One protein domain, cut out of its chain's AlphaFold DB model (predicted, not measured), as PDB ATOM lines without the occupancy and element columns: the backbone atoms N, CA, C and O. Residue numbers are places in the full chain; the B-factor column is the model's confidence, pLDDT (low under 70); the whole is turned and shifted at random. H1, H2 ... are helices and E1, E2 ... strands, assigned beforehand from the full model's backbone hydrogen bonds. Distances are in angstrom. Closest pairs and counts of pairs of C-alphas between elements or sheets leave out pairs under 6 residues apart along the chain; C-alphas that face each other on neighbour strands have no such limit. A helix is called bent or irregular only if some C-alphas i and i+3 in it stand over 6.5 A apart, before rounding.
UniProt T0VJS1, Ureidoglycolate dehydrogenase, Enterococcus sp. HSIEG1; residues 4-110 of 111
ATOM      1  N   GLU A   4      29.857 -13.513   1.413       87.56
ATOM      2  CA  GLU A   4      28.787 -12.722   0.811       87.56
ATOM      3  C   GLU A   4      28.880 -12.700  -0.717       87.56
ATOM      4  O   GLU A   4      27.869 -12.895  -1.387       87.56
ATOM      5  N   ALA A   5      30.087 -12.556  -1.274       87.06
ATOM      6  CA  ALA A   5      30.306 -12.562  -2.719       87.06
ATOM      7  C   ALA A   5      29.978 -13.929  -3.339       87.06
ATOM      8  O   ALA A   5      29.324 -13.999  -4.382       87.06
ATOM      9  N   ALA A   6      30.369 -15.018  -2.672       89.56
ATOM     10  CA  ALA A   6      30.033 -16.373  -3.102       89.56
ATOM     11  C   ALA A   6      28.515 -16.624  -3.041       89.56
ATOM     12  O   ALA A   6      27.924 -17.106  -4.009       89.56
ATOM     13  N   SER A   7      27.864 -16.239  -1.935       90.94
ATOM     14  CA  SER A   7      26.412 -16.382  -1.763       90.94
ATOM     15  C   SER A   7      25.631 -15.574  -2.798       90.94
ATOM     16  O   SER A   7      24.642 -16.058  -3.349       90.94
ATOM     17  N   GLU A   8      26.072 -14.346  -3.077       89.88
ATOM     18  CA  GLU A   8      25.436 -13.472  -4.056       89.88
ATOM     19  C   GLU A   8      25.544 -14.049  -5.468       89.88
ATOM     20  O   GLU A   8      24.547 -14.114  -6.184       89.88
ATOM     21  N   THR A   9      26.727 -14.550  -5.828       91.06
ATOM     22  CA  THR A   9      26.960 -15.206  -7.119       91.06
ATOM     23  C   THR A   9      26.055 -16.424  -7.275       91.06
ATOM     24  O   THR A   9      25.314 -16.510  -8.250       91.06
ATOM     25  N   ALA A  10      26.022 -17.322  -6.284       90.94
ATOM     26  CA  ALA A  10      25.184 -18.521  -6.329       90.94
ATOM     27  C   ALA A  10      23.688 -18.193  -6.491       90.94
ATOM     28  O   ALA A  10      23.008 -18.784  -7.331       90.94
ATOM     29  N   LYS A  11      23.175 -17.210  -5.736       89.56
ATOM     30  CA  LYS A  11      21.781 -16.745  -5.858       89.56
ATOM     31  C   LYS A  11      21.488 -16.168  -7.236       89.56
ATOM     32  O   LYS A  11      20.399 -16.384  -7.767       89.56
ATOM     33  N   HIS A  12      22.437 -15.428  -7.806       89.56
ATOM     34  CA  HIS A  12      22.267 -14.817  -9.117       89.56
ATOM     35  C   HIS A  12      22.164 -15.867 -10.218       89.56
ATOM     36  O   HIS A  12      21.223 -15.805 -11.009       89.56
ATOM     37  N   LEU A  13      23.059 -16.860 -10.214       89.75
ATOM     38  CA  LEU A  13      23.024 -17.960 -11.181       89.75
ATOM     39  C   LEU A  13      21.722 -18.761 -11.061       89.75
ATOM     40  O   LEU A  13      21.047 -18.984 -12.064       89.75
ATOM     41  N   ALA A  14      21.314 -19.104  -9.833       89.94
ATOM     42  CA  ALA A  14      20.075 -19.841  -9.589       89.94
ATOM     43  C   ALA A  14      18.831 -19.085 -10.088       89.94
ATOM     44  O   ALA A  14      17.929 -19.681 -10.674       89.94
ATOM     45  N   ILE A  15      18.774 -17.762  -9.891       87.75
ATOM     46  CA  ILE A  15      17.658 -16.948 -10.388       87.75
ATOM     47  C   ILE A  15      17.696 -16.815 -11.911       87.75
ATOM     48  O   ILE A  15      16.634 -16.826 -12.533       87.75
ATOM     49  N   ALA A  16      18.876 -16.699 -12.518       86.62
ATOM     50  CA  ALA A  16      19.001 -16.652 -13.970       86.62
ATOM     51  C   ALA A  16      18.474 -17.946 -14.613       86.62
ATOM     52  O   ALA A  16      17.659 -17.859 -15.529       86.62
ATOM     53  N   ASP A  17      18.806 -19.120 -14.067       88.31
ATOM     54  CA  ASP A  17      18.236 -20.388 -14.545       88.31
ATOM     55  C   ASP A  17      16.729 -20.477 -14.317       88.31
ATOM     56  O   ASP A  17      15.978 -20.779 -15.242       88.31
ATOM     57  N   ALA A  18      16.262 -20.140 -13.112       85.69
ATOM     58  CA  ALA A  18      14.839 -20.194 -12.775       85.69
ATOM     59  C   ALA A  18      13.971 -19.222 -13.597       85.69
ATOM     60  O   ALA A  18      12.747 -19.332 -13.594       85.69
ATOM     61  N   THR A  19      14.583 -18.246 -14.272       85.44
ATOM     62  CA  THR A  19      13.890 -17.262 -15.119       85.44
ATOM     63  C   THR A  19      14.128 -17.478 -16.616       85.44
ATOM     64  O   THR A  19      13.738 -16.629 -17.412       85.44
ATOM     65  N   GLY A  20      14.737 -18.606 -17.008       85.00
ATOM     66  CA  GLY A  20      14.984 -18.962 -18.410       85.00
ATOM     67  C   GLY A  20      16.183 -18.254 -19.052       85.00
ATOM     68  O   GLY A  20      16.422 -18.403 -20.249       85.00
ATOM     69  N   VAL A  21      16.975 -17.499 -18.282       87.31
ATOM     70  CA  VAL A  21      18.187 -16.797 -18.747       87.31
ATOM     71  C   VAL A  21      19.417 -17.690 -18.542       87.31
ATOM     72  O   VAL A  21      20.409 -17.304 -17.923       87.31
ATOM     73  N   HIS A  22      19.353 -18.913 -19.068       82.62
ATOM     74  CA  HIS A  22      20.350 -19.965 -18.827       82.62
ATOM     75  C   HIS A  22      21.773 -19.566 -19.216       82.62
ATOM     76  O   HIS A  22      22.724 -19.930 -18.533       82.62
ATOM     77  N   SER A  23      21.939 -18.736 -20.253       83.00
ATOM     78  CA  SER A  23      23.248 -18.222 -20.687       83.00
ATOM     79  C   SER A  23      23.979 -17.388 -19.624       83.00
ATOM     80  O   SER A  23      25.165 -17.094 -19.783       83.00
ATOM     81  N   HIS A  24      23.287 -16.997 -18.552       85.38
ATOM     82  CA  HIS A  24      23.817 -16.270 -17.398       85.38
ATOM     83  C   HIS A  24      23.552 -17.012 -16.069       85.38
ATOM     84  O   HIS A  24      23.782 -16.443 -15.001       85.38
ATOM     85  N   GLY A  25      23.064 -18.257 -16.136       85.25
ATOM     86  CA  GLY A  25      22.810 -19.154 -15.008       85.25
ATOM     87  C   GLY A  25      23.986 -20.082 -14.712       85.25
ATOM     88  O   GLY A  25      25.143 -19.725 -14.941       85.25
ATOM     89  N   ALA A  26      23.712 -21.286 -14.212       88.88
ATOM     90  CA  ALA A  26      24.710 -22.253 -13.755       88.88
ATOM     91  C   ALA A  26      25.769 -22.601 -14.812       88.88
ATOM     92  O   ALA A  26      26.902 -22.896 -14.448       88.88
ATOM     93  N   VAL A  27      25.462 -22.461 -16.109       89.00
ATOM     94  CA  VAL A  27      26.439 -22.632 -17.203       89.00
ATOM     95  C   VAL A  27      27.667 -21.715 -17.072       89.00
ATOM     96  O   VAL A  27      28.721 -21.989 -17.635       89.00
ATOM     97  N   ARG A  28      27.558 -20.604 -16.331       89.62
ATOM     98  CA  ARG A  28      28.671 -19.678 -16.073       89.62
ATOM     99  C   ARG A  28      29.556 -20.094 -14.901       89.62
ATOM    100  O   ARG A  28      30.576 -19.445 -14.682       89.62
ATOM    101  N   MET A  29      29.195 -21.137 -14.152       90.00
ATOM    102  CA  MET A  29      29.935 -21.578 -12.967       90.00
ATOM    103  C   MET A  29      31.375 -21.966 -13.319       90.00
ATOM    104  O   MET A  29      32.301 -21.402 -12.733       90.00
ATOM    105  N   ASP A  30      31.563 -22.793 -14.350       89.75
ATOM    106  CA  ASP A  30      32.894 -23.202 -14.818       89.75
ATOM    107  C   ASP A  30      33.725 -22.004 -15.291       89.75
ATOM    108  O   ASP A  30      34.886 -21.861 -14.914       89.75
ATOM    109  N   TYR A  31      33.107 -21.079 -16.031       90.81
ATOM    110  CA  TYR A  31      33.756 -19.841 -16.471       90.81
ATOM    111  C   TYR A  31      34.274 -19.010 -15.287       90.81
ATOM    112  O   TYR A  31      35.411 -18.530 -15.303       90.81
ATOM    113  N   TYR A  32      33.462 -18.835 -14.240       92.25
ATOM    114  CA  TYR A  32      33.879 -18.090 -13.054       92.25
ATOM    115  C   TYR A  32      34.957 -18.830 -12.261       92.25
ATOM    116  O   TYR A  32      35.923 -18.197 -11.833       92.25
ATOM    117  N   ALA A  33      34.832 -20.149 -12.100       91.69
ATOM    118  CA  ALA A  33      35.825 -20.975 -11.422       91.69
ATOM    119  C   ALA A  33      37.184 -20.915 -12.135       91.69
ATOM    120  O   ALA A  33      38.210 -20.691 -11.493       91.69
ATOM    121  N   GLU A  34      37.192 -21.016 -13.463       93.50
ATOM    122  CA  GLU A  34      38.400 -20.918 -14.278       93.50
ATOM    123  C   GLU A  34      39.051 -19.533 -14.164       93.50
ATOM    124  O   GLU A  34      40.261 -19.418 -13.956       93.50
ATOM    125  N   ARG A  35      38.255 -18.458 -14.248       93.94
ATOM    126  CA  ARG A  35      38.749 -17.085 -14.074       93.94
ATOM    127  C   ARG A  35      39.346 -16.866 -12.688       93.94
ATOM    128  O   ARG A  35      40.383 -16.220 -12.591       93.94
ATOM    129  N   ILE A  36      38.732 -17.413 -11.640       93.44
ATOM    130  CA  ILE A  36      39.270 -17.375 -10.274       93.44
ATOM    131  C   ILE A  36      40.593 -18.137 -10.195       93.44
ATOM    132  O   ILE A  36      41.573 -17.590  -9.695       93.44
ATOM    133  N   ALA A  37      40.639 -19.367 -10.714       92.88
ATOM    134  CA  ALA A  37      41.833 -20.211 -10.681       92.88
ATOM    135  C   ALA A  37      43.022 -19.561 -11.408       92.88
ATOM    136  O   ALA A  37      44.164 -19.696 -10.978       92.88
ATOM    137  N   LYS A  38      42.747 -18.801 -12.474       95.00
ATOM    138  CA  LYS A  38      43.746 -18.038 -13.237       95.00
ATOM    139  C   LYS A  38      44.093 -16.670 -12.627       95.00
ATOM    140  O   LYS A  38      44.821 -15.907 -13.253       95.00
ATOM    141  N   GLY A  39      43.553 -16.318 -11.458       92.81
ATOM    142  CA  GLY A  39      43.769 -15.007 -10.829       92.81
ATOM    143  C   GLY A  39      43.095 -13.838 -11.560       92.81
ATOM    144  O   GLY A  39      43.386 -12.679 -11.291       92.81
ATOM    145  N   GLY A  40      42.172 -14.120 -12.481       93.81
ATOM    146  CA  GLY A  40      41.456 -13.124 -13.277       93.81
ATOM    147  C   GLY A  40      40.298 -12.435 -12.549       93.81
ATOM    148  O   GLY A  40      39.601 -11.641 -13.187       93.81
ATOM    149  N   ILE A  41      40.066 -12.754 -11.270       95.88
ATOM    150  CA  ILE A  41      39.102 -12.104 -10.368       95.88
ATOM    151  C   ILE A  41      39.783 -11.881  -9.019       95.88
ATOM    152  O   ILE A  41      40.297 -12.827  -8.415       95.88
ATOM    153  N   THR A  42      39.732 -10.651  -8.513       96.44
ATOM    154  CA  THR A  42      40.256 -10.328  -7.184       96.44
ATOM    155  C   THR A  42      39.330 -10.903  -6.124       96.44
ATOM    156  O   THR A  42      38.165 -10.522  -6.001       96.44
ATOM    157  N   LEU A  43      39.837 -11.861  -5.346       93.69
ATOM    158  CA  LEU A  43      39.019 -12.568  -4.363       93.69
ATOM    159  C   LEU A  43      38.702 -11.723  -3.133       93.69
ATOM    160  O   LEU A  43      37.670 -11.968  -2.525       93.69
ATOM    161  N   ALA A  44      39.547 -10.764  -2.768       94.06
ATOM    162  CA  ALA A  44      39.325  -9.838  -1.660       94.06
ATOM    163  C   ALA A  44      39.417  -8.393  -2.181       94.06
ATOM    164  O   ALA A  44      40.423  -7.729  -1.934       94.06
ATOM    165  N   PRO A  45      38.418  -7.941  -2.964       95.19
ATOM    166  CA  PRO A  45      38.495  -6.661  -3.652       95.19
ATOM    167  C   PRO A  45      38.420  -5.497  -2.661       95.19
ATOM    168  O   PRO A  45      37.591  -5.497  -1.745       95.19
ATOM    169  N   LYS A  46      39.262  -4.485  -2.866       95.88
ATOM    170  CA  LYS A  46      39.215  -3.208  -2.147       95.88
ATOM    171  C   LYS A  46      38.245  -2.266  -2.847       95.88
ATOM    172  O   LYS A  46      38.625  -1.485  -3.712       95.88
ATOM    173  N   LEU A  47      36.980  -2.358  -2.458       96.56
ATOM    174  CA  LEU A  47      35.926  -1.528  -3.028       96.56
ATOM    175  C   LEU A  47      36.069  -0.073  -2.571       96.56
ATOM    176  O   LEU A  47      36.300   0.187  -1.388       96.56
ATOM    177  N   SER A  48      35.872   0.870  -3.487       97.81
ATOM    178  CA  SER A  48      35.821   2.294  -3.155       97.81
ATOM    179  C   SER A  48      34.755   3.024  -3.968       97.81
ATOM    180  O   SER A  48      34.276   2.544  -4.996       97.81
ATOM    181  N   PHE A  49      34.338   4.183  -3.466       98.25
ATOM    182  CA  PHE A  49      33.350   5.032  -4.113       98.25
ATOM    183  C   PHE A  49      33.881   6.453  -4.225       98.25
ATOM    184  O   PHE A  49      34.329   7.040  -3.241       98.25
ATOM    185  N   GLU A  50      33.777   7.002  -5.424       98.06
ATOM    186  CA  GLU A  50      34.124   8.373  -5.746       98.06
ATOM    187  C   GLU A  50      32.848   9.149  -6.067       98.06
ATOM    188  O   GLU A  50      32.130   8.845  -7.023       98.06
ATOM    189  N   LYS A  51      32.546  10.169  -5.263       97.06
ATOM    190  CA  LYS A  51      31.400  11.046  -5.506       97.06
ATOM    191  C   LYS A  51      31.779  12.091  -6.557       97.06
ATOM    192  O   LYS A  51      32.662  12.904  -6.311       97.06
ATOM    193  N   THR A  52      31.076  12.106  -7.688       97.31
ATOM    194  CA  THR A  52      31.322  13.050  -8.797       97.31
ATOM    195  C   THR A  52      30.307  14.194  -8.847       97.31
ATOM    196  O   THR A  52      30.502  15.173  -9.559       97.31
ATOM    197  N   GLY A  53      29.222  14.095  -8.077       94.75
ATOM    198  CA  GLY A  53      28.180  15.112  -7.974       94.75
ATOM    199  C   GLY A  53      27.173  14.783  -6.869       94.75
ATOM    200  O   GLY A  53      27.307  13.756  -6.199       94.75
ATOM    201  N   PRO A  54      26.144  15.623  -6.646       91.50
ATOM    202  CA  PRO A  54      25.166  15.414  -5.573       91.50
ATOM    203  C   PRO A  54      24.475  14.048  -5.640       91.50
ATOM    204  O   PRO A  54      24.286  13.405  -4.613       91.50
ATOM    205  N   ALA A  55      24.183  13.598  -6.860       96.69
ATOM    206  CA  ALA A  55      23.462  12.370  -7.174       96.69
ATOM    207  C   ALA A  55      24.277  11.401  -8.050       96.69
ATOM    208  O   ALA A  55      23.719  10.458  -8.615       96.69
ATOM    209  N   THR A  56      25.580  11.642  -8.222       97.94
ATOM    210  CA  THR A  56      26.410  10.887  -9.167       97.94
ATOM    211  C   THR A  56      27.722  10.422  -8.555       97.94
ATOM    212  O   THR A  56      28.278  11.068  -7.663       97.94
ATOM    213  N   GLY A  57      28.243   9.301  -9.049       98.00
ATOM    214  CA  GLY A  57      29.566   8.824  -8.664       98.00
ATOM    215  C   GLY A  57      30.057   7.632  -9.471       98.00
ATOM    216  O   GLY A  57      29.350   7.114 -10.337       98.00
ATOM    217  N   ILE A  58      31.277   7.205  -9.167       98.50
ATOM    218  CA  ILE A  58      31.940   6.041  -9.751       98.50
ATOM    219  C   ILE A  58      32.245   5.055  -8.622       98.50
ATOM    220  O   ILE A  58      32.767   5.427  -7.571       98.50
ATOM    221  N   PHE A  59      31.874   3.796  -8.821       98.38
ATOM    222  CA  PHE A  59      32.169   2.698  -7.917       98.38
ATOM    223  C   PHE A  59      33.286   1.835  -8.495       98.38
ATOM    224  O   PHE A  59      33.141   1.253  -9.573       98.38
ATOM    225  N   HIS A  60      34.379   1.736  -7.753       98.19
ATOM    226  CA  HIS A  60      35.591   1.030  -8.146       98.19
ATOM    227  C   HIS A  60      35.571  -0.382  -7.564       98.19
ATOM    228  O   HIS A  60      35.542  -0.570  -6.345       98.19
ATOM    229  N   GLY A  61      35.532  -1.386  -8.441       97.19
ATOM    230  CA  GLY A  61      35.317  -2.783  -8.068       97.19
ATOM    231  C   GLY A  61      36.571  -3.609  -7.780       97.19
ATOM    232  O   GLY A  61      36.424  -4.753  -7.348       97.19
ATOM    233  N   ASP A  62      37.773  -3.080  -8.039       96.94
ATOM    234  CA  ASP A  62      39.063  -3.779  -7.881       96.94
ATOM    235  C   ASP A  62      39.098  -5.164  -8.562       96.94
ATOM    236  O   ASP A  62      39.547  -6.161  -8.006       96.94
ATOM    237  N   ASN A  63      38.517  -5.264  -9.759       95.88
ATOM    238  CA  ASN A  63      38.301  -6.499 -10.523       95.88
ATOM    239  C   ASN A  63      37.621  -7.629  -9.710       95.88
ATOM    240  O   ASN A  63      37.836  -8.824  -9.940       95.88
ATOM    241  N   GLY A  64      36.797  -7.253  -8.732       95.81
ATOM    242  CA  GLY A  64      36.032  -8.173  -7.904       95.81
ATOM    243  C   GLY A  64      34.949  -8.922  -8.682       95.81
ATOM    244  O   GLY A  64      34.652  -8.639  -9.848       95.81
ATOM    245  N   MET A  65      34.324  -9.894  -8.013       96.12
ATOM    246  CA  MET A  65      33.213 -10.657  -8.588       96.12
ATOM    247  C   MET A  65      32.053  -9.724  -8.961       96.12
ATOM    248  O   MET A  65      31.528  -9.019  -8.097       96.12
ATOM    249  N   GLY A  66      31.649  -9.722 -10.234       94.81
ATOM    250  CA  GLY A  66      30.766  -8.701 -10.803       94.81
ATOM    251  C   GLY A  66      29.426  -8.598 -10.080       94.81
ATOM    252  O   GLY A  66      28.964  -7.502  -9.777       94.81
ATOM    253  N   GLN A  67      28.858  -9.741  -9.693       94.31
ATOM    254  CA  GLN A  67      27.630  -9.824  -8.902       94.31
ATOM    255  C   GLN A  67      27.715  -9.084  -7.576       94.31
ATOM    256  O   GLN A  67      26.797  -8.358  -7.193       94.31
ATOM    257  N   TYR A  68      28.828  -9.270  -6.877       94.25
ATOM    258  CA  TYR A  68      29.077  -8.633  -5.597       94.25
ATOM    259  C   TYR A  68      29.295  -7.128  -5.777       94.25
ATOM    260  O   TYR A  68      28.589  -6.333  -5.159       94.25
ATOM    261  N   VAL A  69      30.180  -6.740  -6.702       96.06
ATOM    262  CA  VAL A  69      30.508  -5.334  -6.994       96.06
ATOM    263  C   VAL A  69      29.259  -4.541  -7.396       96.06
ATOM    264  O   VAL A  69      28.972  -3.502  -6.803       96.06
ATOM    265  N   CYS A  70      28.467  -5.038  -8.350       95.56
ATOM    266  CA  CYS A  70      27.246  -4.361  -8.794       95.56
ATOM    267  C   CYS A  70      26.198  -4.261  -7.679       95.56
ATOM    268  O   CYS A  70      25.459  -3.277  -7.594       95.56
ATOM    269  N   ASN A  71      26.120  -5.262  -6.801       93.88
ATOM    270  CA  ASN A  71      25.167  -5.255  -5.703       93.88
ATOM    271  C   ASN A  71      25.547  -4.233  -4.611       93.88
ATOM    272  O   ASN A  71      24.640  -3.601  -4.059       93.88
ATOM    273  N   GLU A  72      26.843  -4.025  -4.350       94.94
ATOM    274  CA  GLU A  72      27.347  -2.948  -3.485       94.94
ATOM    275  C   GLU A  72      27.135  -1.564  -4.113       94.94
ATOM    276  O   GLU A  72      26.530  -0.698  -3.477       94.94
ATOM    277  N   ALA A  73      27.489  -1.381  -5.390       96.38
ATOM    278  CA  ALA A  73      27.251  -0.131  -6.121       96.38
ATOM    279  C   ALA A  73      25.767   0.282  -6.102       96.38
ATOM    280  O   ALA A  73      25.425   1.440  -5.859       96.38
ATOM    281  N   MET A  74      24.857  -0.685  -6.266       95.25
ATOM    282  CA  MET A  74      23.411  -0.455  -6.192       95.25
ATOM    283  C   MET A  74      22.956   0.052  -4.812       95.25
ATOM    284  O   MET A  74      21.984   0.801  -4.728       95.25
ATOM    285  N   LYS A  75      23.620  -0.330  -3.706       94.44
ATOM    286  CA  LYS A  75      23.289   0.226  -2.375       94.44
ATOM    287  C   LYS A  75      23.576   1.727  -2.335       94.44
ATOM    288  O   LYS A  75      22.747   2.474  -1.822       94.44
ATOM    289  N   ILE A  76      24.701   2.148  -2.910       95.75
ATOM    290  CA  ILE A  76      25.109   3.555  -2.971       95.75
ATOM    291  C   ILE A  76      24.162   4.349  -3.867       95.75
ATOM    292  O   ILE A  76      23.661   5.387  -3.444       95.75
ATOM    293  N   ALA A  77      23.836   3.830  -5.054       95.94
ATOM    294  CA  ALA A  77      22.884   4.478  -5.956       95.94
ATOM    295  C   ALA A  77      21.521   4.708  -5.279       95.94
ATOM    296  O   ALA A  77      20.971   5.802  -5.351       95.94
ATOM    297  N   ILE A  78      20.998   3.713  -4.553       94.69
ATOM    298  CA  ILE A  78      19.736   3.858  -3.810       94.69
ATOM    299  C   ILE A  78      19.859   4.888  -2.686       94.69
ATOM    300  O   ILE A  78      18.921   5.648  -2.463       94.69
ATOM    301  N   HIS A  79      20.980   4.909  -1.964       94.62
ATOM    302  CA  HIS A  79      21.198   5.892  -0.907       94.62
ATOM    303  C   HIS A  79      21.180   7.322  -1.460       94.62
ATOM    304  O   HIS A  79      20.421   8.142  -0.952       94.62
ATOM    305  N   LEU A  80      21.911   7.584  -2.547       95.94
ATOM    306  CA  LEU A  80      21.917   8.887  -3.219       95.94
ATOM    307  C   LEU A  80      20.534   9.253  -3.778       95.94
ATOM    308  O   LEU A  80      20.084  10.388  -3.639       95.94
ATOM    309  N   ALA A  81      19.819   8.288  -4.366       95.62
ATOM    310  CA  ALA A  81      18.493   8.525  -4.934       95.62
ATOM    311  C   ALA A  81      17.447   8.887  -3.868       95.62
ATOM    312  O   ALA A  81      16.527   9.646  -4.158       95.62
ATOM    313  N   LYS A  82      17.583   8.390  -2.631       94.06
ATOM    314  CA  LYS A  82      16.698   8.784  -1.520       94.06
ATOM    315  C   LYS A  82      16.831  10.261  -1.152       94.06
ATOM    316  O   LYS A  82      15.865  10.836  -0.666       94.06
ATOM    317  N   GLU A  83      18.000  10.855  -1.367       92.31
ATOM    318  CA  GLU A  83      18.268  12.259  -1.046       92.31
ATOM    319  C   GLU A  83      17.945  13.186  -2.222       92.31
ATOM    320  O   GLU A  83      17.376  14.256  -2.030       92.31
ATOM    321  N   ALA A  84      18.281  12.769  -3.445       94.75
ATOM    322  CA  ALA A  84      18.198  13.607  -4.644       94.75
ATOM    323  C   ALA A  84      17.023  13.268  -5.585       94.75
ATOM    324  O   ALA A  84      16.879  13.882  -6.640       94.75
ATOM    325  N   GLY A  85      16.204  12.266  -5.253       94.50
ATOM    326  CA  GLY A  85      15.100  11.755  -6.080       94.50
ATOM    327  C   GLY A  85      15.537  10.813  -7.211       94.50
ATOM    328  O   GLY A  85      14.808   9.889  -7.567       94.50
ATOM    329  N   ILE A  86      16.744  10.995  -7.746       95.50
ATOM    330  CA  ILE A  86      17.385  10.126  -8.741       95.50
ATOM    331  C   ILE A  86      18.885  10.045  -8.450       95.50
ATOM    332  O   ILE A  86      19.439  10.965  -7.860       95.50
ATOM    333  N   ALA A  87      19.547   8.960  -8.860       97.00
ATOM    334  CA  ALA A  87      21.003   8.861  -8.819       97.00
ATOM    335  C   ALA A  87      21.568   8.030  -9.974       97.00
ATOM    336  O   ALA A  87      20.903   7.129 -10.486       97.00
ATOM    337  N   TYR A  88      22.820   8.312 -10.337       97.44
ATOM    338  CA  TYR A  88      23.575   7.586 -11.358       97.44
ATOM    339  C   TYR A  88      24.956   7.189 -10.831       97.44
ATOM    340  O   TYR A  88      25.778   8.043 -10.511       97.44
ATOM    341  N   VAL A  89      25.229   5.886 -10.760       97.94
ATOM    342  CA  VAL A  89      26.527   5.361 -10.315       97.94
ATOM    343  C   VAL A  89      27.122   4.499 -11.421       97.94
ATOM    344  O   VAL A  89      26.567   3.452 -11.755       97.94
ATOM    345  N   GLY A  90      28.244   4.946 -11.986       97.50
ATOM    346  CA  GLY A  90      29.061   4.129 -12.881       97.50
ATOM    347  C   GLY A  90      29.815   3.064 -12.087       97.50
ATOM    348  O   GLY A  90      30.165   3.295 -10.934       97.50
ATOM    349  N   VAL A  91      30.066   1.899 -12.682       97.88
ATOM    350  CA  VAL A  91      30.872   0.835 -12.066       97.88
ATOM    351  C   VAL A  91      32.049   0.534 -12.976       97.88
ATOM    352  O   VAL A  91      31.845   0.204 -14.143       97.88
ATOM    353  N   GLU A  92      33.264   0.608 -12.443       97.44
ATOM    354  CA  GLU A  92      34.488   0.267 -13.166       97.44
ATOM    355  C   GLU A  92      35.317  -0.782 -12.428       97.44
ATOM    356  O   GLU A  92      35.044  -1.120 -11.274       97.44
ATOM    357  N   GLN A  93      36.312  -1.340 -13.127       94.50
ATOM    358  CA  GLN A  93      37.174  -2.407 -12.614       94.50
ATOM    359  C   GLN A  93      36.344  -3.556 -12.022       94.50
ATOM    360  O   GLN A  93      36.450  -3.894 -10.849       94.50
ATOM    361  N   THR A  94      35.466  -4.148 -12.829       95.62
ATOM    362  CA  THR A  94      34.570  -5.226 -12.397       95.62
ATOM    363  C   THR A  94      34.628  -6.402 -13.363       95.62
ATOM    364  O   THR A  94      34.878  -6.225 -14.557       95.62
ATOM    365  N   SER A  95      34.404  -7.612 -12.852       93.38
ATOM    366  CA  SER A  95      34.244  -8.801 -13.694       93.38
ATOM    367  C   SER A  95      32.805  -8.930 -14.219       93.38
ATOM    368  O   SER A  95      31.949  -8.084 -13.964       93.38
ATOM    369  N   HIS A  96      32.525  -9.990 -14.984       93.06
ATOM    370  CA  HIS A  96      31.217 -10.192 -15.608       93.06
ATOM    371  C   HIS A  96      30.078 -10.161 -14.579       93.06
ATOM    372  O   HIS A  96      30.001 -11.002 -13.681       93.06
ATOM    373  N   SER A  97      29.163  -9.216 -14.762       89.94
ATOM    374  CA  SER A  97      28.145  -8.826 -13.790       89.94
ATOM    375  C   SER A  97      26.853  -9.644 -13.857       89.94
ATOM    376  O   SER A  97      25.929  -9.390 -13.085       89.94
ATOM    377  N   GLY A  98      26.773 -10.637 -14.747       88.12
ATOM    378  CA  GLY A  98      25.604 -11.505 -14.892       88.12
ATOM    379  C   GLY A  98      24.365 -10.764 -15.413       88.12
ATOM    380  O   GLY A  98      24.457  -9.748 -16.095       88.12
ATOM    381  N   THR A  99      23.175 -11.273 -15.098       88.31
ATOM    382  CA  THR A  99      21.905 -10.704 -15.576       88.31
ATOM    383  C   THR A  99      21.522  -9.419 -14.836       88.31
ATOM    384  O   THR A  99      21.189  -9.472 -13.652       88.31
ATOM    385  N   MET A 100      21.440  -8.282 -15.536       86.38
ATOM    386  CA  MET A 100      21.088  -6.985 -14.925       86.38
ATOM    387  C   MET A 100      19.691  -6.950 -14.282       86.38
ATOM    388  O   MET A 100      19.497  -6.345 -13.226       86.38
ATOM    389  N   ALA A 101      18.715  -7.653 -14.866       82.62
ATOM    390  CA  ALA A 101      17.343  -7.704 -14.351       82.62
ATOM    391  C   ALA A 101      17.251  -8.237 -12.906       82.62
ATOM    392  O   ALA A 101      16.326  -7.897 -12.166       82.62
ATOM    393  N   TYR A 102      18.232  -9.036 -12.477       85.25
ATOM    394  CA  TYR A 102      18.319  -9.539 -11.110       85.25
ATOM    395  C   TYR A 102      18.408  -8.413 -10.077       85.25
ATOM    396  O   TYR A 102      17.690  -8.450  -9.078       85.25
ATOM    397  N   TYR A 103      19.240  -7.394 -10.322       86.81
ATOM    398  CA  TYR A 103      19.429  -6.300  -9.367       86.81
ATOM    399  C   TYR A 103      18.136  -5.508  -9.187       86.81
ATOM    400  O   TYR A 103      17.757  -5.212  -8.058       86.81
ATOM    401  N   VAL A 104      17.411  -5.253 -10.279       84.56
ATOM    402  CA  VAL A 104      16.105  -4.581 -10.245       84.56
ATOM    403  C   VAL A 104      15.093  -5.411  -9.450       84.56
ATOM    404  O   VAL A 104      14.518  -4.926  -8.473       84.56
ATOM    405  N   LYS A 105      14.937  -6.698  -9.789       81.50
ATOM    406  CA  LYS A 105      13.978  -7.606  -9.132       81.50
ATOM    407  C   LYS A 105      14.269  -7.787  -7.641       81.50
ATOM    408  O   LYS A 105      13.353  -7.863  -6.824       81.50
ATOM    409  N   LYS A 106      15.547  -7.841  -7.264       82.81
ATOM    410  CA  LYS A 106      15.982  -7.939  -5.865       82.81
ATOM    411  C   LYS A 106      15.606  -6.701  -5.050       82.81
ATOM    412  O   LYS A 106      15.339  -6.832  -3.857       82.81
ATOM    413  N   ARG A 107      15.601  -5.513  -5.666       82.44
ATOM    414  CA  ARG A 107      15.263  -4.251  -4.990       82.44
ATOM    415  C   ARG A 107      13.760  -4.008  -4.921       82.44
ATOM    416  O   ARG A 107      13.306  -3.602  -3.862       82.44
ATOM    417  N   GLN A 108      12.999  -4.385  -5.951       75.06
ATOM    418  CA  GLN A 108      11.526  -4.350  -5.918       75.06
ATOM    419  C   GLN A 108      10.923  -5.182  -4.775       75.06
ATOM    420  O   GLN A 108       9.889  -4.832  -4.231       75.06
ATOM    421  N   LYS A 109      11.565  -6.288  -4.379       64.56
ATOM    422  CA  LYS A 109      11.112  -7.102  -3.235       64.56
ATOM    423  C   LYS A 109      11.428  -6.495  -1.859       64.56
ATOM    424  O   LYS A 109      11.048  -7.084  -0.852       64.56
ATOM    425  N   LYS A 110      12.206  -5.410  -1.799       58.97
ATOM    426  CA  LYS A 110      12.681  -4.776  -0.555       58.97
ATOM    427  C   LYS A 110      12.137  -3.357  -0.337       58.97
ATOM    428  O   LYS A 110      12.462  -2.765   0.689       58.97
TER     429      LYS A 110
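This is residues 4 to 110 of the 111 residues of the protein "Ureidoglycolate dehydrogenase" of Enterococcus sp. HSIEG1 (UniProt T0VJS1). One long helix, H3, runs along one face of a small three-stranded sheet whose other face is bare, and a helical hairpin, H1 and H2, stands beyond the end of the sheet where H3 begins. H1 meets H3 at residues 67 to 68 to make a corner, and the short H4 sits in the open angle between them. The printed part has 107 residues, with four named helices and three named strands in the order H1 H2 E1 E2 H3 E3 H4; the sheet, E1 E2 E3, is mixed and the class is mixed, helices and strands. The whole is compact, with a radius of gyration of the C-alphas of 14.3 A and spans of 40 by 30 by 19 A.

Start with H1, residues 4 to 18, and H2, residues 26 to 37, a helical hairpin: they touch at a shallow tilt of 29 degrees, opposite ways, the closest C-alphas being those of Leu 13 and Ala 26, 5.3 A apart. H2 is irregular, but only just: C-alphas 27 and 30 are 6.9 A apart. Next look at E1, residues 48 to 53, and E2, residues 56 to 64, an antiparallel hairpin with N 50 and O 58 at 2.8 A. H3, residues 66 to 84, and E3, residues 88 to 94, follow; E2, H3 and E3 form a strand-helix-strand unit, two parallel neighbour strands with a helix between, and its crossover is right-handed. Across E2 and E3, N 59 and O 90 are 2.8 A apart. H3 is on the sheet, giving two layers, helix on one face; its height over the sheet is 8.6 A, and it lies over E2 and E3, along the strands at 13 degrees to E2 on the local plane. H1 touches H3, about perpendicular at 85 degrees, with the C-alphas of Ala 5 and Tyr 68 closest at 5.0 A. H4, residues 101 to 108, only just touches H1, with 3 pairs of C-alphas within 8 A, His 12 and Tyr 102 closest at 6.9 A. H2 and H3 are apart. Every O i to N i+4 pair is within hydrogen-bond range in H1 and H4; in H2 it is 6 of 8 and in H3 14 of 15.

Find C-alpha 4 at (28.787, -12.722, 0.811); from there H1 runs 20.9 A, and H2 then runs 17.5 A. E1 spans 15.7 A and E2 21.4 A. Find C-alpha 66 at (30.766, -8.701, -10.803), where H3 begins its 26.3 A. E3 spans 16.9 A, and H4 runs 10.8 A to C-alpha 108 at (11.526, -4.350, -5.918).

The C-alphas of Lys 38 and Gly 85 are the two farthest apart, at 41.9 A. The printed part has no cut, and no link is long. The mean pLDDT of the printed part is 91.7, and residues 109 to 110 are under 70.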